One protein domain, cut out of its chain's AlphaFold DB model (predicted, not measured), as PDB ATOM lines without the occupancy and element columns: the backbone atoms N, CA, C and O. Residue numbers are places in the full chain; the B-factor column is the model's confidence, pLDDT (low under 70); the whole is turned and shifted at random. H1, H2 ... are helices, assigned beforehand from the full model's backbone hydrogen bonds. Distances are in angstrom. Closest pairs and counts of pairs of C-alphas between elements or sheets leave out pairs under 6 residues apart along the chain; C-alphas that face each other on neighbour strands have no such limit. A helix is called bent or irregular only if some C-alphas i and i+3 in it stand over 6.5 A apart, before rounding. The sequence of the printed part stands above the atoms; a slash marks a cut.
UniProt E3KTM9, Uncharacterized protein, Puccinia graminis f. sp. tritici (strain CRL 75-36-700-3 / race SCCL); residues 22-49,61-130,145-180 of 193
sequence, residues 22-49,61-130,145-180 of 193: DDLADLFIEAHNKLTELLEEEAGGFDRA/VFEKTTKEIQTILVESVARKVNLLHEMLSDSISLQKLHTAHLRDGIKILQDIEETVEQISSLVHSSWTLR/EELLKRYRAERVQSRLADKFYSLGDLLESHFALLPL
ATOM      1  N   ASP A  22      73.263 147.299 114.951       75.00
ATOM      2  CA  ASP A  22      73.989 146.139 114.432       75.00
ATOM      3  C   ASP A  22      74.167 146.260 112.912       75.00
ATOM      4  O   ASP A  22      75.288 146.199 112.426       75.00
ATOM      5  N   ASP A  23      73.100 146.609 112.185       79.12
ATOM      6  CA  ASP A  23      73.168 146.887 110.743       79.12
ATOM      7  C   ASP A  23      74.148 148.038 110.423       79.12
ATOM      8  O   ASP A  23      74.864 148.006 109.425       79.12
ATOM      9  N   LEU A  24      74.207 149.075 111.270       80.25
ATOM     10  CA  LEU A  24      75.184 150.166 111.129       80.25
ATOM     11  C   LEU A  24      76.620 149.713 111.404       80.25
ATOM     12  O   LEU A  24      77.542 150.249 110.793       80.25
ATOM     13  N   ALA A  25      76.819 148.776 112.330       79.50
ATOM     14  CA  ALA A  25      78.130 148.198 112.581       79.50
ATOM     15  C   ALA A  25      78.583 147.364 111.375       79.50
ATOM     16  O   ALA A  25      79.714 147.530 110.930       79.50
ATOM     17  N   ASP A  26      77.691 146.562 110.791       84.00
ATOM     18  CA  ASP A  26      77.979 145.774 109.589       84.00
ATOM     19  C   ASP A  26      78.325 146.668 108.390       84.00
ATOM     20  O   ASP A  26      79.336 146.444 107.726       84.00
ATOM     21  N   LEU A  27      77.567 147.748 108.166       84.88
ATOM     22  CA  LEU A  27      77.873 148.737 107.122       84.88
ATOM     23  C   LEU A  27      79.215 149.446 107.349       84.88
ATOM     24  O   LEU A  27      79.921 149.768 106.394       84.88
ATOM     25  N   PHE A  28      79.577 149.708 108.605       83.50
ATOM     26  CA  PHE A  28      80.879 150.282 108.939       83.50
ATOM     27  C   PHE A  28      82.018 149.302 108.638       83.50
ATOM     28  O   PHE A  28      83.034 149.710 108.078       83.50
ATOM     29  N   ILE A  29      81.839 148.017 108.961       84.50
ATOM     30  CA  ILE A  29      82.796 146.951 108.634       84.50
ATOM     31  C   ILE A  29      82.952 146.823 107.115       84.50
ATOM     32  O   ILE A  29      84.071 146.750 106.617       84.50
ATOM     33  N   GLU A  30      81.847 146.841 106.368       87.31
ATOM     34  CA  GLU A  30      81.865 146.775 104.904       87.31
ATOM     35  C   GLU A  30      82.623 147.960 104.290       87.31
ATOM     36  O   GLU A  30      83.511 147.758 103.462       87.31
ATOM     37  N   ALA A  31      82.333 149.186 104.738       85.19
ATOM     38  CA  ALA A  31      83.023 150.386 104.266       85.19
ATOM     39  C   ALA A  31      84.528 150.357 104.587       85.19
ATOM     40  O   ALA A  31      85.348 150.773 103.769       85.19
ATOM     41  N   HIS A  32      84.902 149.850 105.765       87.75
ATOM     42  CA  HIS A  32      86.302 149.701 106.163       87.75
ATOM     43  C   HIS A  32      87.041 148.678 105.293       87.75
ATOM     44  O   HIS A  32      88.108 148.993 104.759       87.75
ATOM     45  N   ASN A  33      86.457 147.494 105.096       86.06
ATOM     46  CA  ASN A  33      87.045 146.447 104.260       86.06
ATOM     47  C   ASN A  33      87.230 146.936 102.823       86.06
ATOM     48  O   ASN A  33      88.313 146.795 102.266       86.06
ATOM     49  N   LYS A  34      86.208 147.586 102.257       88.19
ATOM     50  CA  LYS A  34      86.262 148.134 100.899       88.19
ATOM     51  C   LYS A  34      87.397 149.145 100.731       88.19
ATOM     52  O   LYS A  34      88.148 149.071  99.763       88.19
ATOM     53  N   LEU A  35      87.547 150.074 101.678       85.62
ATOM     54  CA  LEU A  35      88.631 151.054 101.636       85.62
ATOM     55  C   LEU A  35      90.006 150.391 101.790       85.62
ATOM     56  O   LEU A  35      90.958 150.797 101.129       85.62
ATOM     57  N   THR A  36      90.116 149.377 102.648       84.44
ATOM     58  CA  THR A  36      91.368 148.632 102.850       84.44
ATOM     59  C   THR A  36      91.775 147.889 101.577       84.44
ATOM     60  O   THR A  36      92.910 148.036 101.127       84.44
ATOM     61  N   GLU A  37      90.838 147.180 100.940       87.44
ATOM     62  CA  GLU A  37      91.057 146.501  99.657       87.44
ATOM     63  C   GLU A  37      91.481 147.486  98.558       87.44
ATOM     64  O   GLU A  37      92.447 147.226  97.841       87.44
ATOM     65  N   LEU A  38      90.820 148.647  98.467       85.69
ATOM     66  CA  LEU A  38      91.187 149.699  97.515       85.69
ATOM     67  C   LEU A  38      92.622 150.196  97.750       85.69
ATOM     68  O   LEU A  38      93.392 150.344  96.804       85.69
ATOM     69  N   LEU A  39      93.007 150.441  99.004       83.56
ATOM     70  CA  LEU A  39      94.359 150.899  99.336       83.56
ATOM     71  C   LEU A  39      95.426 149.864  98.971       83.56
ATOM     72  O   LEU A  39      96.476 150.242  98.450       83.56
ATOM     73  N   GLU A  40      95.162 148.579  99.212       83.69
ATOM     74  CA  GLU A  40      96.060 147.491  98.819       83.69
ATOM     75  C   GLU A  40      96.178 147.356  97.297       83.69
ATOM     76  O   GLU A  40      97.292 147.202  96.779       83.69
ATOM     77  N   GLU A  41      95.056 147.428  96.573       84.81
ATOM     78  CA  GLU A  41      95.029 147.354  95.110       84.81
ATOM     79  C   GLU A  41      95.825 148.504  94.489       84.81
ATOM     80  O   GLU A  41      96.699 148.275  93.648       84.81
ATOM     81  N   GLU A  42      95.584 149.730  94.949       80.88
ATOM     82  CA  GLU A  42      96.233 150.935  94.438       80.88
ATOM     83  C   GLU A  42      97.724 150.978  94.788       80.88
ATOM     84  O   GLU A  42      98.567 151.254  93.928       80.88
ATOM     85  N   ALA A  43      98.091 150.621  96.024       79.12
ATOM     86  CA  ALA A  43      99.492 150.513  96.420       79.12
ATOM     87  C   ALA A  43     100.226 149.435  95.603       79.12
ATOM     88  O   ALA A  43     101.305 149.689  95.060       79.12
ATOM     89  N   GLY A  44      99.601 148.268  95.412       76.31
ATOM     90  CA  GLY A  44     100.118 147.205  94.552       76.31
ATOM     91  C   GLY A  44     100.208 147.617  93.079       76.31
ATOM     92  O   GLY A  44     101.127 147.192  92.370       76.31
ATOM     93  N   GLY A  45      99.291 148.462  92.608       73.44
ATOM     94  CA  GLY A  45      99.309 149.069  91.279       73.44
ATOM     95  C   GLY A  45     100.503 149.999  91.066       73.44
ATOM     96  O   GLY A  45     101.094 149.999  89.983       73.44
ATOM     97  N   PHE A  46     100.910 150.739  92.099       69.81
ATOM     98  CA  PHE A  46     102.099 151.595  92.063       69.81
ATOM     99  C   PHE A  46     103.415 150.827  92.218       69.81
ATOM    100  O   PHE A  46     104.398 151.185  91.567       69.81
ATOM    101  N   ASP A  47     103.435 149.764  93.023       67.88
ATOM    102  CA  ASP A  47     104.610 148.903  93.214       67.88
ATOM    103  C   ASP A  47     104.900 148.013  92.004       67.88
ATOM    104  O   ASP A  47     106.059 147.698  91.699       67.88
ATOM    105  N   ARG A  48     103.856 147.614  91.268       63.88
ATOM    106  CA  ARG A  48     104.000 146.933  89.980       63.88
ATOM    107  C   ARG A  48     104.557 147.921  88.966       63.88
ATOM    108  O   ARG A  48     103.822 148.557  88.215       63.88
ATOM    109  N   ALA A  49     105.887 148.003  88.933       49.31
ATOM    110  CA  ALA A  49     106.637 148.824  87.999       49.31
ATOM    111  C   ALA A  49     106.021 148.703  86.597       49.31
ATOM    112  O   ALA A  49     105.931 147.585  86.070       49.31
ATOM    113  N   VAL A  61     103.620 168.137  83.343       55.59
ATOM    114  CA  VAL A  61     102.447 167.993  84.215       55.59
ATOM    115  C   VAL A  61     102.796 167.260  85.518       55.59
ATOM    116  O   VAL A  61     102.169 167.507  86.538       55.59
ATOM    117  N   PHE A  62     103.863 166.457  85.531       58.59
ATOM    118  CA  PHE A  62     104.287 165.636  86.662       58.59
ATOM    119  C   PHE A  62     104.518 166.416  87.964       58.59
ATOM    120  O   PHE A  62     104.044 165.995  89.015       58.59
ATOM    121  N   GLU A  63     105.209 167.560  87.928       60.94
ATOM    122  CA  GLU A  63     105.453 168.344  89.150       60.94
ATOM    123  C   GLU A  63     104.176 169.001  89.680       60.94
ATOM    124  O   GLU A  63     103.999 169.121  90.894       60.94
ATOM    125  N   LYS A  64     103.276 169.407  88.779       65.44
ATOM    126  CA  LYS A  64     101.983 169.983  89.147       65.44
ATOM    127  C   LYS A  64     101.081 168.914  89.767       65.44
ATOM    128  O   LYS A  64     100.613 169.125  90.881       65.44
ATOM    129  N   THR A  65     100.941 167.754  89.121       66.31
ATOM    130  CA  THR A  65     100.162 166.629  89.659       66.31
ATOM    131  C   THR A  65     100.746 166.145  90.983       66.31
ATOM    132  O   THR A  65     100.003 165.897  91.918       66.31
ATOM    133  N   THR A  66     102.074 166.074  91.123       66.19
ATOM    134  CA  THR A  66     102.709 165.653  92.387       66.19
ATOM    135  C   THR A  66     102.382 166.614  93.529       66.19
ATOM    136  O   THR A  66     102.107 166.168  94.639       66.19
ATOM    137  N   LYS A  67     102.388 167.930  93.274       68.25
ATOM    138  CA  LYS A  67     101.984 168.926  94.277       68.25
ATOM    139  C   LYS A  67     100.503 168.811  94.621       68.25
ATOM    140  O   LYS A  67     100.169 168.862  95.796       68.25
ATOM    141  N   GLU A  68      99.641 168.632  93.625       71.38
ATOM    142  CA  GLU A  68      98.201 168.436  93.836       71.38
ATOM    143  C   GLU A  68      97.932 167.171  94.666       71.38
ATOM    144  O   GLU A  68      97.262 167.255  95.690       71.38
ATOM    145  N   ILE A  69      98.554 166.040  94.319       70.19
ATOM    146  CA  ILE A  69      98.483 164.783  95.079       70.19
ATOM    147  C   ILE A  69      98.997 164.979  96.507       70.19
ATOM    148  O   ILE A  69      98.363 164.535  97.459       70.19
ATOM    149  N   GLN A  70     100.130 165.663  96.684       68.56
ATOM    150  CA  GLN A  70     100.695 165.899  98.009       68.56
ATOM    151  C   GLN A  70      99.763 166.748  98.881       68.56
ATOM    152  O   GLN A  70      99.577 166.417 100.048       68.56
ATOM    153  N   THR A  71      99.161 167.804  98.334       71.75
ATOM    154  CA  THR A  71      98.178 168.620  99.057       71.75
ATOM    155  C   THR A  71      96.949 167.794  99.431       71.75
ATOM    156  O   THR A  71      96.525 167.828 100.584       71.75
ATOM    157  N   ILE A  72      96.413 167.003  98.496       70.75
ATOM    158  CA  ILE A  72      95.239 166.153  98.740       70.75
ATOM    159  C   ILE A  72      95.534 165.121  99.844       70.75
ATOM    160  O   ILE A  72      94.786 165.037 100.818       70.75
ATOM    161  N   LEU A  73      96.654 164.396  99.758       67.25
ATOM    162  CA  LEU A  73      97.065 163.408 100.767       67.25
ATOM    163  C   LEU A  73      97.287 164.029 102.146       67.25
ATOM    164  O   LEU A  73      96.799 163.524 103.155       67.25
ATOM    165  N   VAL A  74      98.084 165.098 102.200       64.31
ATOM    166  CA  VAL A  74      98.555 165.656 103.470       64.31
ATOM    167  C   VAL A  74      97.453 166.440 104.170       64.31
ATOM    168  O   VAL A  74      97.374 166.396 105.394       64.31
ATOM    169  N   GLU A  75      96.600 167.149 103.433       68.19
ATOM    170  CA  GLU A  75      95.591 168.007 104.054       68.19
ATOM    171  C   GLU A  75      94.210 167.364 104.142       68.19
ATOM    172  O   GLU A  75      93.536 167.565 105.150       68.19
ATOM    173  N   SER A  76      93.774 166.599 103.136       71.19
ATOM    174  CA  SER A  76      92.432 165.999 103.142       71.19
ATOM    175  C   SER A  76      92.426 164.687 103.920       71.19
ATOM    176  O   SER A  76      91.733 164.561 104.931       71.19
ATOM    177  N   VAL A  77      93.258 163.729 103.503       74.25
ATOM    178  CA  VAL A  77      93.236 162.368 104.060       74.25
ATOM    179  C   VAL A  77      93.719 162.356 105.509       74.25
ATOM    180  O   VAL A  77      93.023 161.836 106.374       74.25
ATOM    181  N   ALA A  78      94.848 163.002 105.819       72.81
ATOM    182  CA  ALA A  78      95.367 163.014 107.191       72.81
ATOM    183  C   ALA A  78      94.395 163.664 108.196       72.81
ATOM    184  O   ALA A  78      94.246 163.174 109.315       72.81
ATOM    185  N   ARG A  79      93.693 164.741 107.808       76.19
ATOM    186  CA  ARG A  79      92.678 165.369 108.674       76.19
ATOM    187  C   ARG A  79      91.482 164.450 108.901       76.19
ATOM    188  O   ARG A  79      91.023 164.345 110.032       76.19
ATOM    189  N   LYS A  80      90.997 163.781 107.851       79.94
ATOM    190  CA  LYS A  80      89.870 162.837 107.935       79.94
ATOM    191  C   LYS A  80      90.208 161.624 108.802       79.94
ATOM    192  O   LYS A  80      89.402 161.219 109.628       79.94
ATOM    193  N   VAL A  81      91.423 161.105 108.674       78.00
ATOM    194  CA  VAL A  81      91.937 160.003 109.494       78.00
ATOM    195  C   VAL A  81      92.063 160.399 110.964       78.00
ATOM    196  O   VAL A  81      91.639 159.643 111.833       78.00
ATOM    197  N   ASN A  82      92.588 161.592 111.257       78.00
ATOM    198  CA  ASN A  82      92.646 162.097 112.632       78.00
ATOM    199  C   ASN A  82      91.243 162.300 113.218       78.00
ATOM    200  O   ASN A  82      91.010 161.941 114.365       78.00
ATOM    201  N   LEU A  83      90.298 162.813 112.423       79.88
ATOM    202  CA  LEU A  83      88.903 162.959 112.840       79.88
ATOM    203  C   LEU A  83      88.267 161.596 113.145       79.88
ATOM    204  O   LEU A  83      87.623 161.436 114.177       79.88
ATOM    205  N   LEU A  84      88.490 160.600 112.282       80.38
ATOM    206  CA  LEU A  84      88.038 159.232 112.521       80.38
ATOM    207  C   LEU A  84      88.648 158.679 113.818       80.38
ATOM    208  O   LEU A  84      87.928 158.119 114.637       80.38
ATOM    209  N   HIS A  85      89.948 158.887 114.041       78.00
ATOM    210  CA  HIS A  85      90.624 158.474 115.268       78.00
ATOM    211  C   HIS A  85      90.004 159.106 116.521       78.00
ATOM    212  O   HIS A  85      89.661 158.378 117.449       78.00
ATOM    213  N   GLU A  86      89.815 160.428 116.543       78.31
ATOM    214  CA  GLU A  86      89.220 161.154 117.677       78.31
ATOM    215  C   GLU A  86      87.789 160.683 117.980       78.31
ATOM    216  O   GLU A  86      87.408 160.494 119.135       78.31
ATOM    217  N   MET A  87      86.984 160.431 116.946       75.12
ATOM    218  CA  MET A  87      85.611 159.940 117.120       75.12
ATOM    219  C   MET A  87      85.563 158.504 117.655       75.12
ATOM    220  O   MET A  87      84.687 158.138 118.449       75.12
ATOM    221  N   LEU A  88      86.503 157.669 117.215       72.31
ATOM    222  CA  LEU A  88      86.584 156.275 117.635       72.31
ATOM    223  C   LEU A  88      87.266 156.122 119.002       72.31
ATOM    224  O   LEU A  88      86.905 155.204 119.737       72.31
ATOM    225  N   SER A  89      88.169 157.023 119.403       74.06
ATOM    226  CA  SER A  89      88.888 156.934 120.682       74.06
ATOM    227  C   SER A  89      87.964 156.987 121.896       74.06
ATOM    228  O   SER A  89      88.171 156.246 122.860       74.06
ATOM    229  N   ASP A  90      86.902 157.793 121.835       69.38
ATOM    230  CA  ASP A  90      85.880 157.842 122.887       69.38
ATOM    231  C   ASP A  90      85.092 156.529 122.952       69.38
ATOM    232  O   ASP A  90      84.820 156.006 124.034       69.38
ATOM    233  N   SER A  91      84.786 155.947 121.791       68.00
ATOM    234  CA  SER A  91      84.071 154.669 121.694       68.00
ATOM    235  C   SER A  91      84.915 153.501 122.227       68.00
ATOM    236  O   SER A  91      84.387 152.621 122.911       68.00
ATOM    237  N   ILE A  92      86.231 153.523 121.979       70.44
ATOM    238  CA  ILE A  92      87.215 152.569 122.519       70.44
ATOM    239  C   ILE A  92      87.318 152.719 124.041       70.44
ATOM    240  O   ILE A  92      87.204 151.737 124.774       70.44
ATOM    241  N   SER A  93      87.476 153.955 124.524       66.50
ATOM    242  CA  SER A  93      87.634 154.257 125.955       66.50
ATOM    243  C   SER A  93      86.403 153.867 126.773       66.50
ATOM    244  O   SER A  93      86.524 153.403 127.906       66.50
ATOM    245  N   LEU A  94      85.213 154.036 126.196       66.88
ATOM    246  CA  LEU A  94      83.936 153.739 126.842       66.88
ATOM    247  C   LEU A  94      83.423 152.319 126.558       66.88
ATOM    248  O   LEU A  94      82.356 151.965 127.060       66.88
ATOM    249  N   GLN A  95      84.146 151.522 125.756       70.25
ATOM    250  CA  GLN A  95      83.722 150.203 125.254       70.25
ATOM    251  C   GLN A  95      82.288 150.199 124.703       70.25
ATOM    252  O   GLN A  95      81.534 149.238 124.859       70.25
ATOM    253  N   LYS A  96      81.887 151.307 124.080       69.94
ATOM    254  CA  LYS A  96      80.528 151.506 123.586       69.94
ATOM    255  C   LYS A  96      80.572 152.251 122.267       69.94
ATOM    256  O   LYS A  96      81.021 153.390 122.208       69.94
ATOM    257  N   LEU A  97      80.036 151.627 121.226       69.81
ATOM    258  CA  LEU A  97      79.840 152.273 119.934       69.81
ATOM    259  C   LEU A  97      78.533 153.061 119.934       69.81
ATOM    260  O   LEU A  97      77.461 152.535 120.233       69.81
ATOM    261  N   HIS A  98      78.629 154.348 119.612       76.25
ATOM    262  CA  HIS A  98      77.463 155.200 119.435       76.25
ATOM    263  C   HIS A  98      77.020 155.158 117.968       76.25
ATOM    264  O   HIS A  98      77.834 155.358 117.069       76.25
ATOM    265  N   THR A  99      75.728 154.956 117.709       77.12
ATOM    266  CA  THR A  99      75.179 154.859 116.342       77.12
ATOM    267  C   THR A  99      75.459 156.099 115.492       77.12
ATOM    268  O   THR A  99      75.723 155.986 114.297       77.12
ATOM    269  N   ALA A 100      75.457 157.287 116.106       78.06
ATOM    270  CA  ALA A 100      75.861 158.525 115.438       78.06
ATOM    271  C   ALA A 100      77.339 158.497 115.000       78.06
ATOM    272  O   ALA A 100      77.631 158.833 113.858       78.06
ATOM    273  N   HIS A 101      78.247 158.016 115.858       78.38
ATOM    274  CA  HIS A 101      79.670 157.899 115.524       78.38
ATOM    275  C   HIS A 101      79.916 156.868 114.420       78.38
ATOM    276  O   HIS A 101      80.731 157.120 113.544       78.38
ATOM    277  N   LEU A 102      79.183 155.747 114.415       78.31
ATOM    278  CA  LEU A 102      79.235 154.765 113.325       78.31
ATOM    279  C   LEU A 102      78.804 155.385 111.991       78.31
ATOM    280  O   LEU A 102      79.496 155.242 110.988       78.31
ATOM    281  N   ARG A 103      77.690 156.127 111.982       83.00
ATOM    282  CA  ARG A 103      77.189 156.801 110.776       83.00
ATOM    283  C   ARG A 103      78.176 157.833 110.237       83.00
ATOM    284  O   ARG A 103      78.380 157.906 109.029       83.00
ATOM    285  N   ASP A 104      78.753 158.641 111.114       82.88
ATOM    286  CA  ASP A 104      79.727 159.652 110.713       82.88
ATOM    287  C   ASP A 104      81.059 159.010 110.300       82.88
ATOM    288  O   ASP A 104      81.661 159.432 109.317       82.88
ATOM    289  N   GLY A 105      81.462 157.923 110.961       83.00
ATOM    290  CA  GLY A 105      82.609 157.107 110.577       83.00
ATOM    291  C   GLY A 105      82.468 156.509 109.175       83.00
ATOM    292  O   GLY A 105      83.398 156.630 108.384       83.00
ATOM    293  N   ILE A 106      81.295 155.959 108.828       84.88
ATOM    294  CA  ILE A 106      80.995 155.473 107.464       84.88
ATOM    295  C   ILE A 106      81.208 156.587 106.435       84.88
ATOM    296  O   ILE A 106      81.871 156.370 105.426       84.88
ATOM    297  N   LYS A 107      80.688 157.792 106.696       86.44
ATOM    298  CA  LYS A 107      80.860 158.931 105.781       86.44
ATOM    299  C   LYS A 107      82.323 159.323 105.626       86.44
ATOM    300  O   LYS A 107      82.769 159.583 104.519       86.44
ATOM    301  N   ILE A 108      83.078 159.354 106.724       85.81
ATOM    302  CA  ILE A 108      84.507 159.675 106.672       85.81
ATOM    303  C   ILE A 108      85.266 158.625 105.849       85.81
ATOM    304  O   ILE A 108      86.113 159.004 105.045       85.81
ATOM    305  N   LEU A 109      84.958 157.335 106.016       85.44
ATOM    306  CA  LEU A 109      85.565 156.261 105.223       85.44
ATOM    307  C   LEU A 109      85.241 156.411 103.729       85.44
ATOM    308  O   LEU A 109      86.156 156.357 102.914       85.44
ATOM    309  N   GLN A 110      83.983 156.691 103.381       86.25
ATOM    310  CA  GLN A 110      83.557 156.947 101.996       86.25
ATOM    311  C   GLN A 110      84.240 158.179 101.390       86.25
ATOM    312  O   GLN A 110      84.688 158.148 100.249       86.25
ATOM    313  N   ASP A 111      84.383 159.257 102.159       84.88
ATOM    314  CA  ASP A 111      85.105 160.447 101.709       84.88
ATOM    315  C   ASP A 111      86.596 160.153 101.456       84.88
ATOM    316  O   ASP A 111      87.212 160.740 100.560       84.88
ATOM    317  N   ILE A 112      87.217 159.305 102.288       84.56
ATOM    318  CA  ILE A 112      88.609 158.878 102.093       84.56
ATOM    319  C   ILE A 112      88.706 158.010 100.836       84.56
ATOM    320  O   ILE A 112      89.613 158.241 100.042       84.56
ATOM    321  N   GLU A 113      87.768 157.084 100.629       85.38
ATOM    322  CA  GLU A 113      87.662 156.253  99.423       85.38
ATOM    323  C   GLU A 113      87.621 157.115  98.157       85.38
ATOM    324  O   GLU A 113      88.502 156.997  97.307       85.38
ATOM    325  N   GLU A 114      86.694 158.076  98.082       86.25
ATOM    326  CA  GLU A 114      86.590 159.000  96.946       86.25
ATOM    327  C   GLU A 114      87.901 159.776  96.731       86.25
ATOM    328  O   GLU A 114      88.360 159.977  95.605       86.25
ATOM    329  N   THR A 115      88.547 160.197  97.821       83.81
ATOM    330  CA  THR A 115      89.824 160.914  97.748       83.81
ATOM    331  C   THR A 115      90.944 160.027  97.188       83.81
ATOM    332  O   THR A 115      91.766 160.507  96.403       83.81
ATOM    333  N   VAL A 116      90.991 158.744  97.562       83.31
ATOM    334  CA  VAL A 116      91.956 157.765  97.035       83.31
ATOM    335  C   VAL A 116      91.720 157.546  95.542       83.31
ATOM    336  O   VAL A 116      92.659 157.700  94.762       83.31
ATOM    337  N   GLU A 117      90.475 157.317  95.120       84.44
ATOM    338  CA  GLU A 117      90.121 157.145  93.703       84.44
ATOM    339  C   GLU A 117      90.498 158.370  92.853       84.44
ATOM    340  O   GLU A 117      91.026 158.240  91.743       84.44
ATOM    341  N   GLN A 118      90.279 159.583  93.373       81.62
ATOM    342  CA  GLN A 118      90.685 160.821  92.701       81.62
ATOM    343  C   GLN A 118      92.204 160.886  92.501       81.62
ATOM    344  O   GLN A 118      92.672 161.261  91.420       81.62
ATOM    345  N   ILE A 119      92.986 160.506  93.516       78.31
ATOM    346  CA  ILE A 119      94.451 160.456  93.431       78.31
ATOM    347  C   ILE A 119      94.881 159.422  92.396       78.31
ATOM    348  O   ILE A 119      95.682 159.747  91.518       78.31
ATOM    349  N   SER A 120      94.319 158.218  92.441       76.56
ATOM    350  CA  SER A 120      94.614 157.147  91.489       76.56
ATOM    351  C   SER A 120      94.297 157.554  90.056       76.56
ATOM    352  O   SER A 120      95.132 157.412  89.161       76.56
ATOM    353  N   SER A 121      93.153 158.196  89.826       78.69
ATOM    354  CA  SER A 121      92.777 158.747  88.520       78.69
ATOM    355  C   SER A 121      93.754 159.824  88.023       78.69
ATOM    356  O   SER A 121      94.207 159.792  86.870       78.69
ATOM    357  N   LEU A 122      94.155 160.762  88.890       74.25
ATOM    358  CA  LEU A 122      95.154 161.792  88.567       74.25
ATOM    359  C   LEU A 122      96.509 161.181  88.210       74.25
ATOM    360  O   LEU A 122      97.182 161.627  87.277       74.25
ATOM    361  N   VAL A 123      96.903 160.145  88.941       71.00
ATOM    362  CA  VAL A 123      98.148 159.420  88.732       71.00
ATOM    363  C   VAL A 123      98.122 158.657  87.408       71.00
ATOM    364  O   VAL A 123      99.007 158.848  86.569       71.00
ATOM    365  N   HIS A 124      97.082 157.857  87.171       71.50
ATOM    366  CA  HIS A 124      96.917 157.100  85.935       71.50
ATOM    367  C   HIS A 124      96.875 158.011  84.713       71.50
ATOM    368  O   HIS A 124      97.602 157.758  83.752       71.50
ATOM    369  N   SER A 125      96.107 159.101  84.751       67.38
ATOM    370  CA  SER A 125      96.016 160.067  83.644       67.38
ATOM    371  C   SER A 125      97.318 160.839  83.400       67.38
ATOM    372  O   SER A 125      97.646 161.154  82.257       67.38
ATOM    373  N   SER A 126      98.100 161.109  84.449       61.84
ATOM    374  CA  SER A 126      99.384 161.813  84.326       61.84
ATOM    375  C   SER A 126     100.512 160.922  83.808       61.84
ATOM    376  O   SER A 126     101.489 161.429  83.249       61.84
ATOM    377  N   TRP A 127     100.413 159.606  84.012       60.72
ATOM    378  CA  TRP A 127     101.452 158.640  83.636       60.72
ATOM    379  C   TRP A 127     101.119 157.838  82.374       60.72
ATOM    380  O   TRP A 127     102.020 157.268  81.757       60.72
ATOM    381  N   THR A 128      99.865 157.842  81.921       45.69
ATOM    382  CA  THR A 128      99.480 157.294  80.615       45.69
ATOM    383  C   THR A 128      99.565 158.361  79.527       45.69
ATOM    384  O   THR A 128      98.578 159.021  79.251       45.69
ATOM    385  N   LEU A 129     100.709 158.527  78.839       41.44
ATOM    386  CA  LEU A 129     100.683 159.094  77.472       41.44
ATOM    387  C   LEU A 129     101.977 158.916  76.651       41.44
ATOM    388  O   LEU A 129     102.865 159.764  76.629       41.44
ATOM    389  N   ARG A 130     102.016 157.838  75.859       39.75
ATOM    390  CA  ARG A 130     102.000 157.890  74.380       39.75
ATOM    391  C   ARG A 130     101.793 156.475  73.841       39.75
ATOM    392  O   ARG A 130     102.654 155.618  74.028       39.75
ATOM    393  N   GLU A 145     118.749 163.139  80.602       65.12
ATOM    394  CA  GLU A 145     117.619 163.936  81.090       65.12
ATOM    395  C   GLU A 145     116.318 163.121  81.213       65.12
ATOM    396  O   GLU A 145     115.583 163.266  82.190       65.12
ATOM    397  N   GLU A 146     116.047 162.232  80.258       65.88
ATOM    398  CA  GLU A 146     114.835 161.407  80.244       65.88
ATOM    399  C   GLU A 146     114.922 160.295  81.300       65.88
ATOM    400  O   GLU A 146     113.960 160.036  82.025       65.88
ATOM    401  N   LEU A 147     116.127 159.743  81.482       67.31
ATOM    402  CA  LEU A 147     116.485 158.850  82.586       67.31
ATOM    403  C   LEU A 147     116.253 159.506  83.954       67.31
ATOM    404  O   LEU A 147     115.649 158.905  84.844       67.31
ATOM    405  N   LEU A 148     116.687 160.760  84.126       66.69
ATOM    406  CA  LEU A 148     116.484 161.499  85.373       66.69
ATOM    407  C   LEU A 148     114.997 161.768  85.645       66.69
ATOM    408  O   LEU A 148     114.547 161.646  86.786       66.69
ATOM    409  N   LYS A 149     114.231 162.131  84.613       66.00
ATOM    410  CA  LYS A 149     112.779 162.331  84.709       66.00
ATOM    411  C   LYS A 149     112.068 161.048  85.128       66.00
ATOM    412  O   LYS A 149     111.285 161.073  86.074       66.00
ATOM    413  N   ARG A 150     112.393 159.930  84.479       68.62
ATOM    414  CA  ARG A 150     111.871 158.603  84.813       68.62
ATOM    415  C   ARG A 150     112.182 158.209  86.255       68.62
ATOM    416  O   ARG A 150     111.271 157.848  86.987       68.62
ATOM    417  N   TYR A 151     113.433 158.364  86.687       69.19
ATOM    418  CA  TYR A 151     113.832 158.079  88.067       69.19
ATOM    419  C   TYR A 151     113.048 158.920  89.090       69.19
ATOM    420  O   TYR A 151     112.640 158.422  90.139       69.19
ATOM    421  N   ARG A 152     112.799 160.205  88.794       69.12
ATOM    422  CA  ARG A 152     111.955 161.061  89.647       69.12
ATOM    423  C   ARG A 152     110.509 160.571  89.690       69.12
ATOM    424  O   ARG A 152     109.926 160.596  90.770       69.12
ATOM    425  N   ALA A 153     109.963 160.128  88.556       69.06
ATOM    426  CA  ALA A 153     108.631 159.541  88.490       69.06
ATOM    427  C   ALA A 153     108.523 158.289  89.346       69.06
ATOM    428  O   ALA A 153     107.727 158.301  90.280       69.06
ATOM    429  N   GLU A 154     109.382 157.297  89.110       70.94
ATOM    430  CA  GLU A 154     109.451 156.042  89.874       70.94
ATOM    431  C   GLU A 154     109.524 156.315  91.387       70.94
ATOM    432  O   GLU A 154     108.741 155.777  92.165       70.94
ATOM    433  N   ARG A 155     110.370 157.263  91.811       72.31
ATOM    434  CA  ARG A 155     110.492 157.653  93.224       72.31
ATOM    435  C   ARG A 155     109.216 158.262  93.816       72.31
ATOM    436  O   ARG A 155     108.991 158.125  95.017       72.31
ATOM    437  N   VAL A 156     108.416 158.982  93.029       72.75
ATOM    438  CA  VAL A 156     107.116 159.501  93.488       72.75
ATOM    439  C   VAL A 156     106.085 158.380  93.566       72.75
ATOM    440  O   VAL A 156     105.356 158.353  94.552       72.75
ATOM    441  N   GLN A 157     106.063 157.436  92.615       72.06
ATOM    442  CA  GLN A 157     105.145 156.285  92.676       72.06
ATOM    443  C   GLN A 157     105.414 155.438  93.918       72.06
ATOM    444  O   GLN A 157     104.492 155.202  94.687       72.06
ATOM    445  N   SER A 158     106.676 155.083  94.184       71.19
ATOM    446  CA  SER A 158     107.023 154.309  95.384       71.19
ATOM    447  C   SER A 158     106.639 155.040  96.670       71.19
ATOM    448  O   SER A 158     106.080 154.451  97.583       71.19
ATOM    449  N   ARG A 159     106.858 156.361  96.736       76.12
ATOM    450  CA  ARG A 159     106.439 157.156  97.902       76.12
ATOM    451  C   ARG A 159     104.927 157.210  98.078       76.12
ATOM    452  O   ARG A 159     104.466 157.390  99.201       76.12
ATOM    453  N   LEU A 160     104.171 157.155  96.986       74.12
ATOM    454  CA  LEU A 160     102.718 157.129  97.029       74.12
ATOM    455  C   LEU A 160     102.219 155.762  97.512       74.12
ATOM    456  O   LEU A 160     101.377 155.726  98.406       74.12
ATOM    457  N   ALA A 161     102.813 154.677  97.010       75.81
ATOM    458  CA  ALA A 161     102.573 153.317  97.488       75.81
ATOM    459  C   ALA A 161     102.825 153.206  99.000       75.81
ATOM    460  O   ALA A 161     101.925 152.828  99.745       75.81
ATOM    461  N   ASP A 162     103.987 153.677  99.475       79.50
ATOM    462  CA  ASP A 162     104.332 153.709 100.905       79.50
ATOM    463  C   ASP A 162     103.254 154.416 101.744       79.50
ATOM    464  O   ASP A 162     102.959 154.022 102.875       79.50
ATOM    465  N   LYS A 163     102.669 155.499 101.212       80.38
ATOM    466  CA  LYS A 163     101.633 156.273 101.904       80.38
ATOM    467  C   LYS A 163     100.294 155.550 101.948       80.38
ATOM    468  O   LYS A 163      99.633 155.641 102.978       80.38
ATOM    469  N   PHE A 164      99.916 154.851 100.884       81.25
ATOM    470  CA  PHE A 164      98.703 154.035 100.862       81.25
ATOM    471  C   PHE A 164      98.824 152.822 101.785       81.25
ATOM    472  O   PHE A 164      97.927 152.617 102.599       81.25
ATOM    473  N   TYR A 165      99.969 152.131 101.794       83.19
ATOM    474  CA  TYR A 165     100.238 151.077 102.780       83.19
ATOM    475  C   TYR A 165     100.179 151.600 104.217       83.19
ATOM    476  O   TYR A 165      99.453 151.057 105.042       83.19
ATOM    477  N   SER A 166     100.849 152.723 104.503       81.75
ATOM    478  CA  SER A 166     100.816 153.329 105.845       81.75
ATOM    479  C   SER A 166      99.397 153.697 106.297       81.75
ATOM    480  O   SER A 166      99.106 153.689 107.491       81.75
ATOM    481  N   LEU A 167      98.527 154.086 105.360       82.19
ATOM    482  CA  LEU A 167      97.132 154.399 105.653       82.19
ATOM    483  C   LEU A 167      96.322 153.130 105.936       82.19
ATOM    484  O   LEU A 167      95.541 153.132 106.885       82.19
ATOM    485  N   GLY A 168      96.540 152.066 105.157       83.44
ATOM    486  CA  GLY A 168      95.951 150.747 105.392       83.44
ATOM    487  C   GLY A 168      96.296 150.216 106.783       83.44
ATOM    488  O   GLY A 168      95.391 149.974 107.579       83.44
ATOM    489  N   ASP A 169      97.588 150.179 107.129       82.75
ATOM    490  CA  ASP A 169      98.075 149.738 108.447       82.75
ATOM    491  C   ASP A 169      97.407 150.516 109.592       82.75
ATOM    492  O   ASP A 169      97.015 149.972 110.630       82.75
ATOM    493  N   LEU A 170      97.265 151.831 109.411       81.69
ATOM    494  CA  LEU A 170      96.654 152.694 110.407       81.69
ATOM    495  C   LEU A 170      95.149 152.411 110.547       81.69
ATOM    496  O   LEU A 170      94.647 152.343 111.671       81.69
ATOM    497  N   LEU A 171      94.424 152.242 109.441       82.69
ATOM    498  CA  LEU A 171      93.001 151.896 109.458       82.69
ATOM    499  C   LEU A 171      92.763 150.532 110.109       82.69
ATOM    500  O   LEU A 171      91.838 150.405 110.913       82.69
ATOM    501  N   GLU A 172      93.594 149.537 109.810       83.06
ATOM    502  CA  GLU A 172      93.522 148.206 110.417       83.06
ATOM    503  C   GLU A 172      93.769 148.273 111.931       83.06
ATOM    504  O   GLU A 172      92.992 147.731 112.722       83.06
ATOM    505  N   SER A 173      94.796 149.019 112.356       79.38
ATOM    506  CA  SER A 173      95.131 149.164 113.778       79.38
ATOM    507  C   SER A 173      93.998 149.793 114.598       79.38
ATOM    508  O   SER A 173      93.736 149.360 115.719       79.38
ATOM    509  N   HIS A 174      93.289 150.780 114.040       76.44
ATOM    510  CA  HIS A 174      92.140 151.395 114.701       76.44
ATOM    511  C   HIS A 174      90.933 150.468 114.731       76.44
ATOM    512  O   HIS A 174      90.256 150.386 115.755       76.44
ATOM    513  N   PHE A 175      90.679 149.760 113.632       78.88
ATOM    514  CA  PHE A 175      89.563 148.833 113.520       78.88
ATOM    515  C   PHE A 175      89.662 147.691 114.535       78.88
ATOM    516  O   PHE A 175      88.693 147.421 115.243       78.88
ATOM    517  N   ALA A 176      90.854 147.113 114.711       78.38
ATOM    518  CA  ALA A 176      91.107 146.042 115.679       78.38
ATOM    519  C   ALA A 176      90.813 146.426 117.145       78.38
ATOM    520  O   ALA A 176      90.667 145.548 117.997       78.38
ATOM    521  N   LEU A 177      90.744 147.723 117.458       75.12
ATOM    522  CA  LEU A 177      90.471 148.234 118.803       75.12
ATOM    523  C   LEU A 177      88.984 148.528 119.052       75.12
ATOM    524  O   LEU A 177      88.608 148.821 120.191       75.12
ATOM    525  N   LEU A 178      88.134 148.468 118.024       76.00
ATOM    526  CA  LEU A 178      86.721 148.806 118.156       76.00
ATOM    527  C   LEU A 178      85.932 147.708 118.881       76.00
ATOM    528  O   LEU A 178      86.112 146.522 118.600       76.00
ATOM    529  N   PRO A 179      84.989 148.068 119.771       72.69
ATOM    530  CA  PRO A 179      84.157 147.100 120.479       72.69
ATOM    531  C   PRO A 179      83.003 146.584 119.590       72.69
ATOM    532  O   PRO A 179      81.836 146.684 119.971       72.69
ATOM    533  N   LEU A 180      83.307 146.075 118.388       71.94
ATOM    534  CA  LEU A 180      82.304 145.560 117.442       71.94
ATOM    535  C   LEU A 180      81.825 144.145 117.834       71.94
ATOM    536  O   LEU A 180      82.612 143.360 118.374       71.94
TER     537      LEU A 180
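This is residues 22 to 49, 61 to 130 and 145 to 180 of the 193 residues of an uncharacterized protein of Puccinia graminis f. sp. tritici (strain CRL 75-36-700-3 / race SCCL) (UniProt E3KTM9). Four long helices stand side by side in an up-and-down bundle, a slender rod in which each helix runs against the one before it in the chain. Seen along the rod they make a ring in the order H1, H3, H2, H4, with H1 and H2 at opposite corners and the side between H2 and H4 the loosest. The tight link from H2 to H3 is at one end of the rod, as are the first and last printed residues. The printed part has 134 residues, with named helices H1, H2, H3 and H4 in that order and no named strand, and the class is all helix. It is only just compact, close to loose, with a radius of gyration of the C-alphas of 16.8 A and spans of 58 by 23 by 19 A.

Begin with H1, residues 22 to 47, and look across to H3, residues 99 to 127: they touch, closest at the C-alphas of Phe 28 and Ile 106, 5.4 A apart. They run the same way at a shallow tilt of 19 degrees. Farther along, H1 touches H4, residues 145 to 175, with the closest C-alphas, those of Ala 43 and Ala 161, 4.3 A apart; their tilt is a shallow 22 degrees, opposite ways. Next take H2, residues 61 to 93, which is apart from H1. H2 and H3 form a helical hairpin and touch, closest at the C-alphas of Val 77 and Ile 112, 6.1 A, at a shallow tilt of 16 degrees, opposite ways. H2 also touches H4, with 4 pairs of C-alphas within 8 A, the closest being those of His 85 and His 174 at 7.3 A; they run the same way at a shallow tilt of 10 degrees. H3 and H4 are near each other, with 7 pairs of C-alphas within 10 A. In H1, H3 and H4 every O i to N i+4 pair is within hydrogen-bond range; in H2, 24 of 29 are.

Find C-alpha 22 at (73.989, 146.139, 114.432); from there H1 runs 37.4 A to C-alpha 47. H2 starts at C-alpha 61, at (102.447, 167.993, 84.215), and covers 46.4 A; it is neither bent nor irregular, but only just: C-alphas 74 and 77 are 6.3 A apart. H3 measures 42.1 A. H4 measures 45.5 A and ends at C-alpha 175, at (89.563, 148.833, 113.520).

The two C-alphas farthest apart, those of Lys 96 and Glu 145, are 57.8 A apart, while those of Asp 22 and Leu 180 are 8.9 A apart. Residues 50 to 60 are not printed, with 20.0 A between C-alphas 49 and 61; residues 131 to 144 are not printed, with 18.0 A between C-alphas 130 and 145. The mean pLDDT of the printed part is 75.1, and 36 residues are under 70, among them residues 61 to 67, 125 to 130 and 145 to 153.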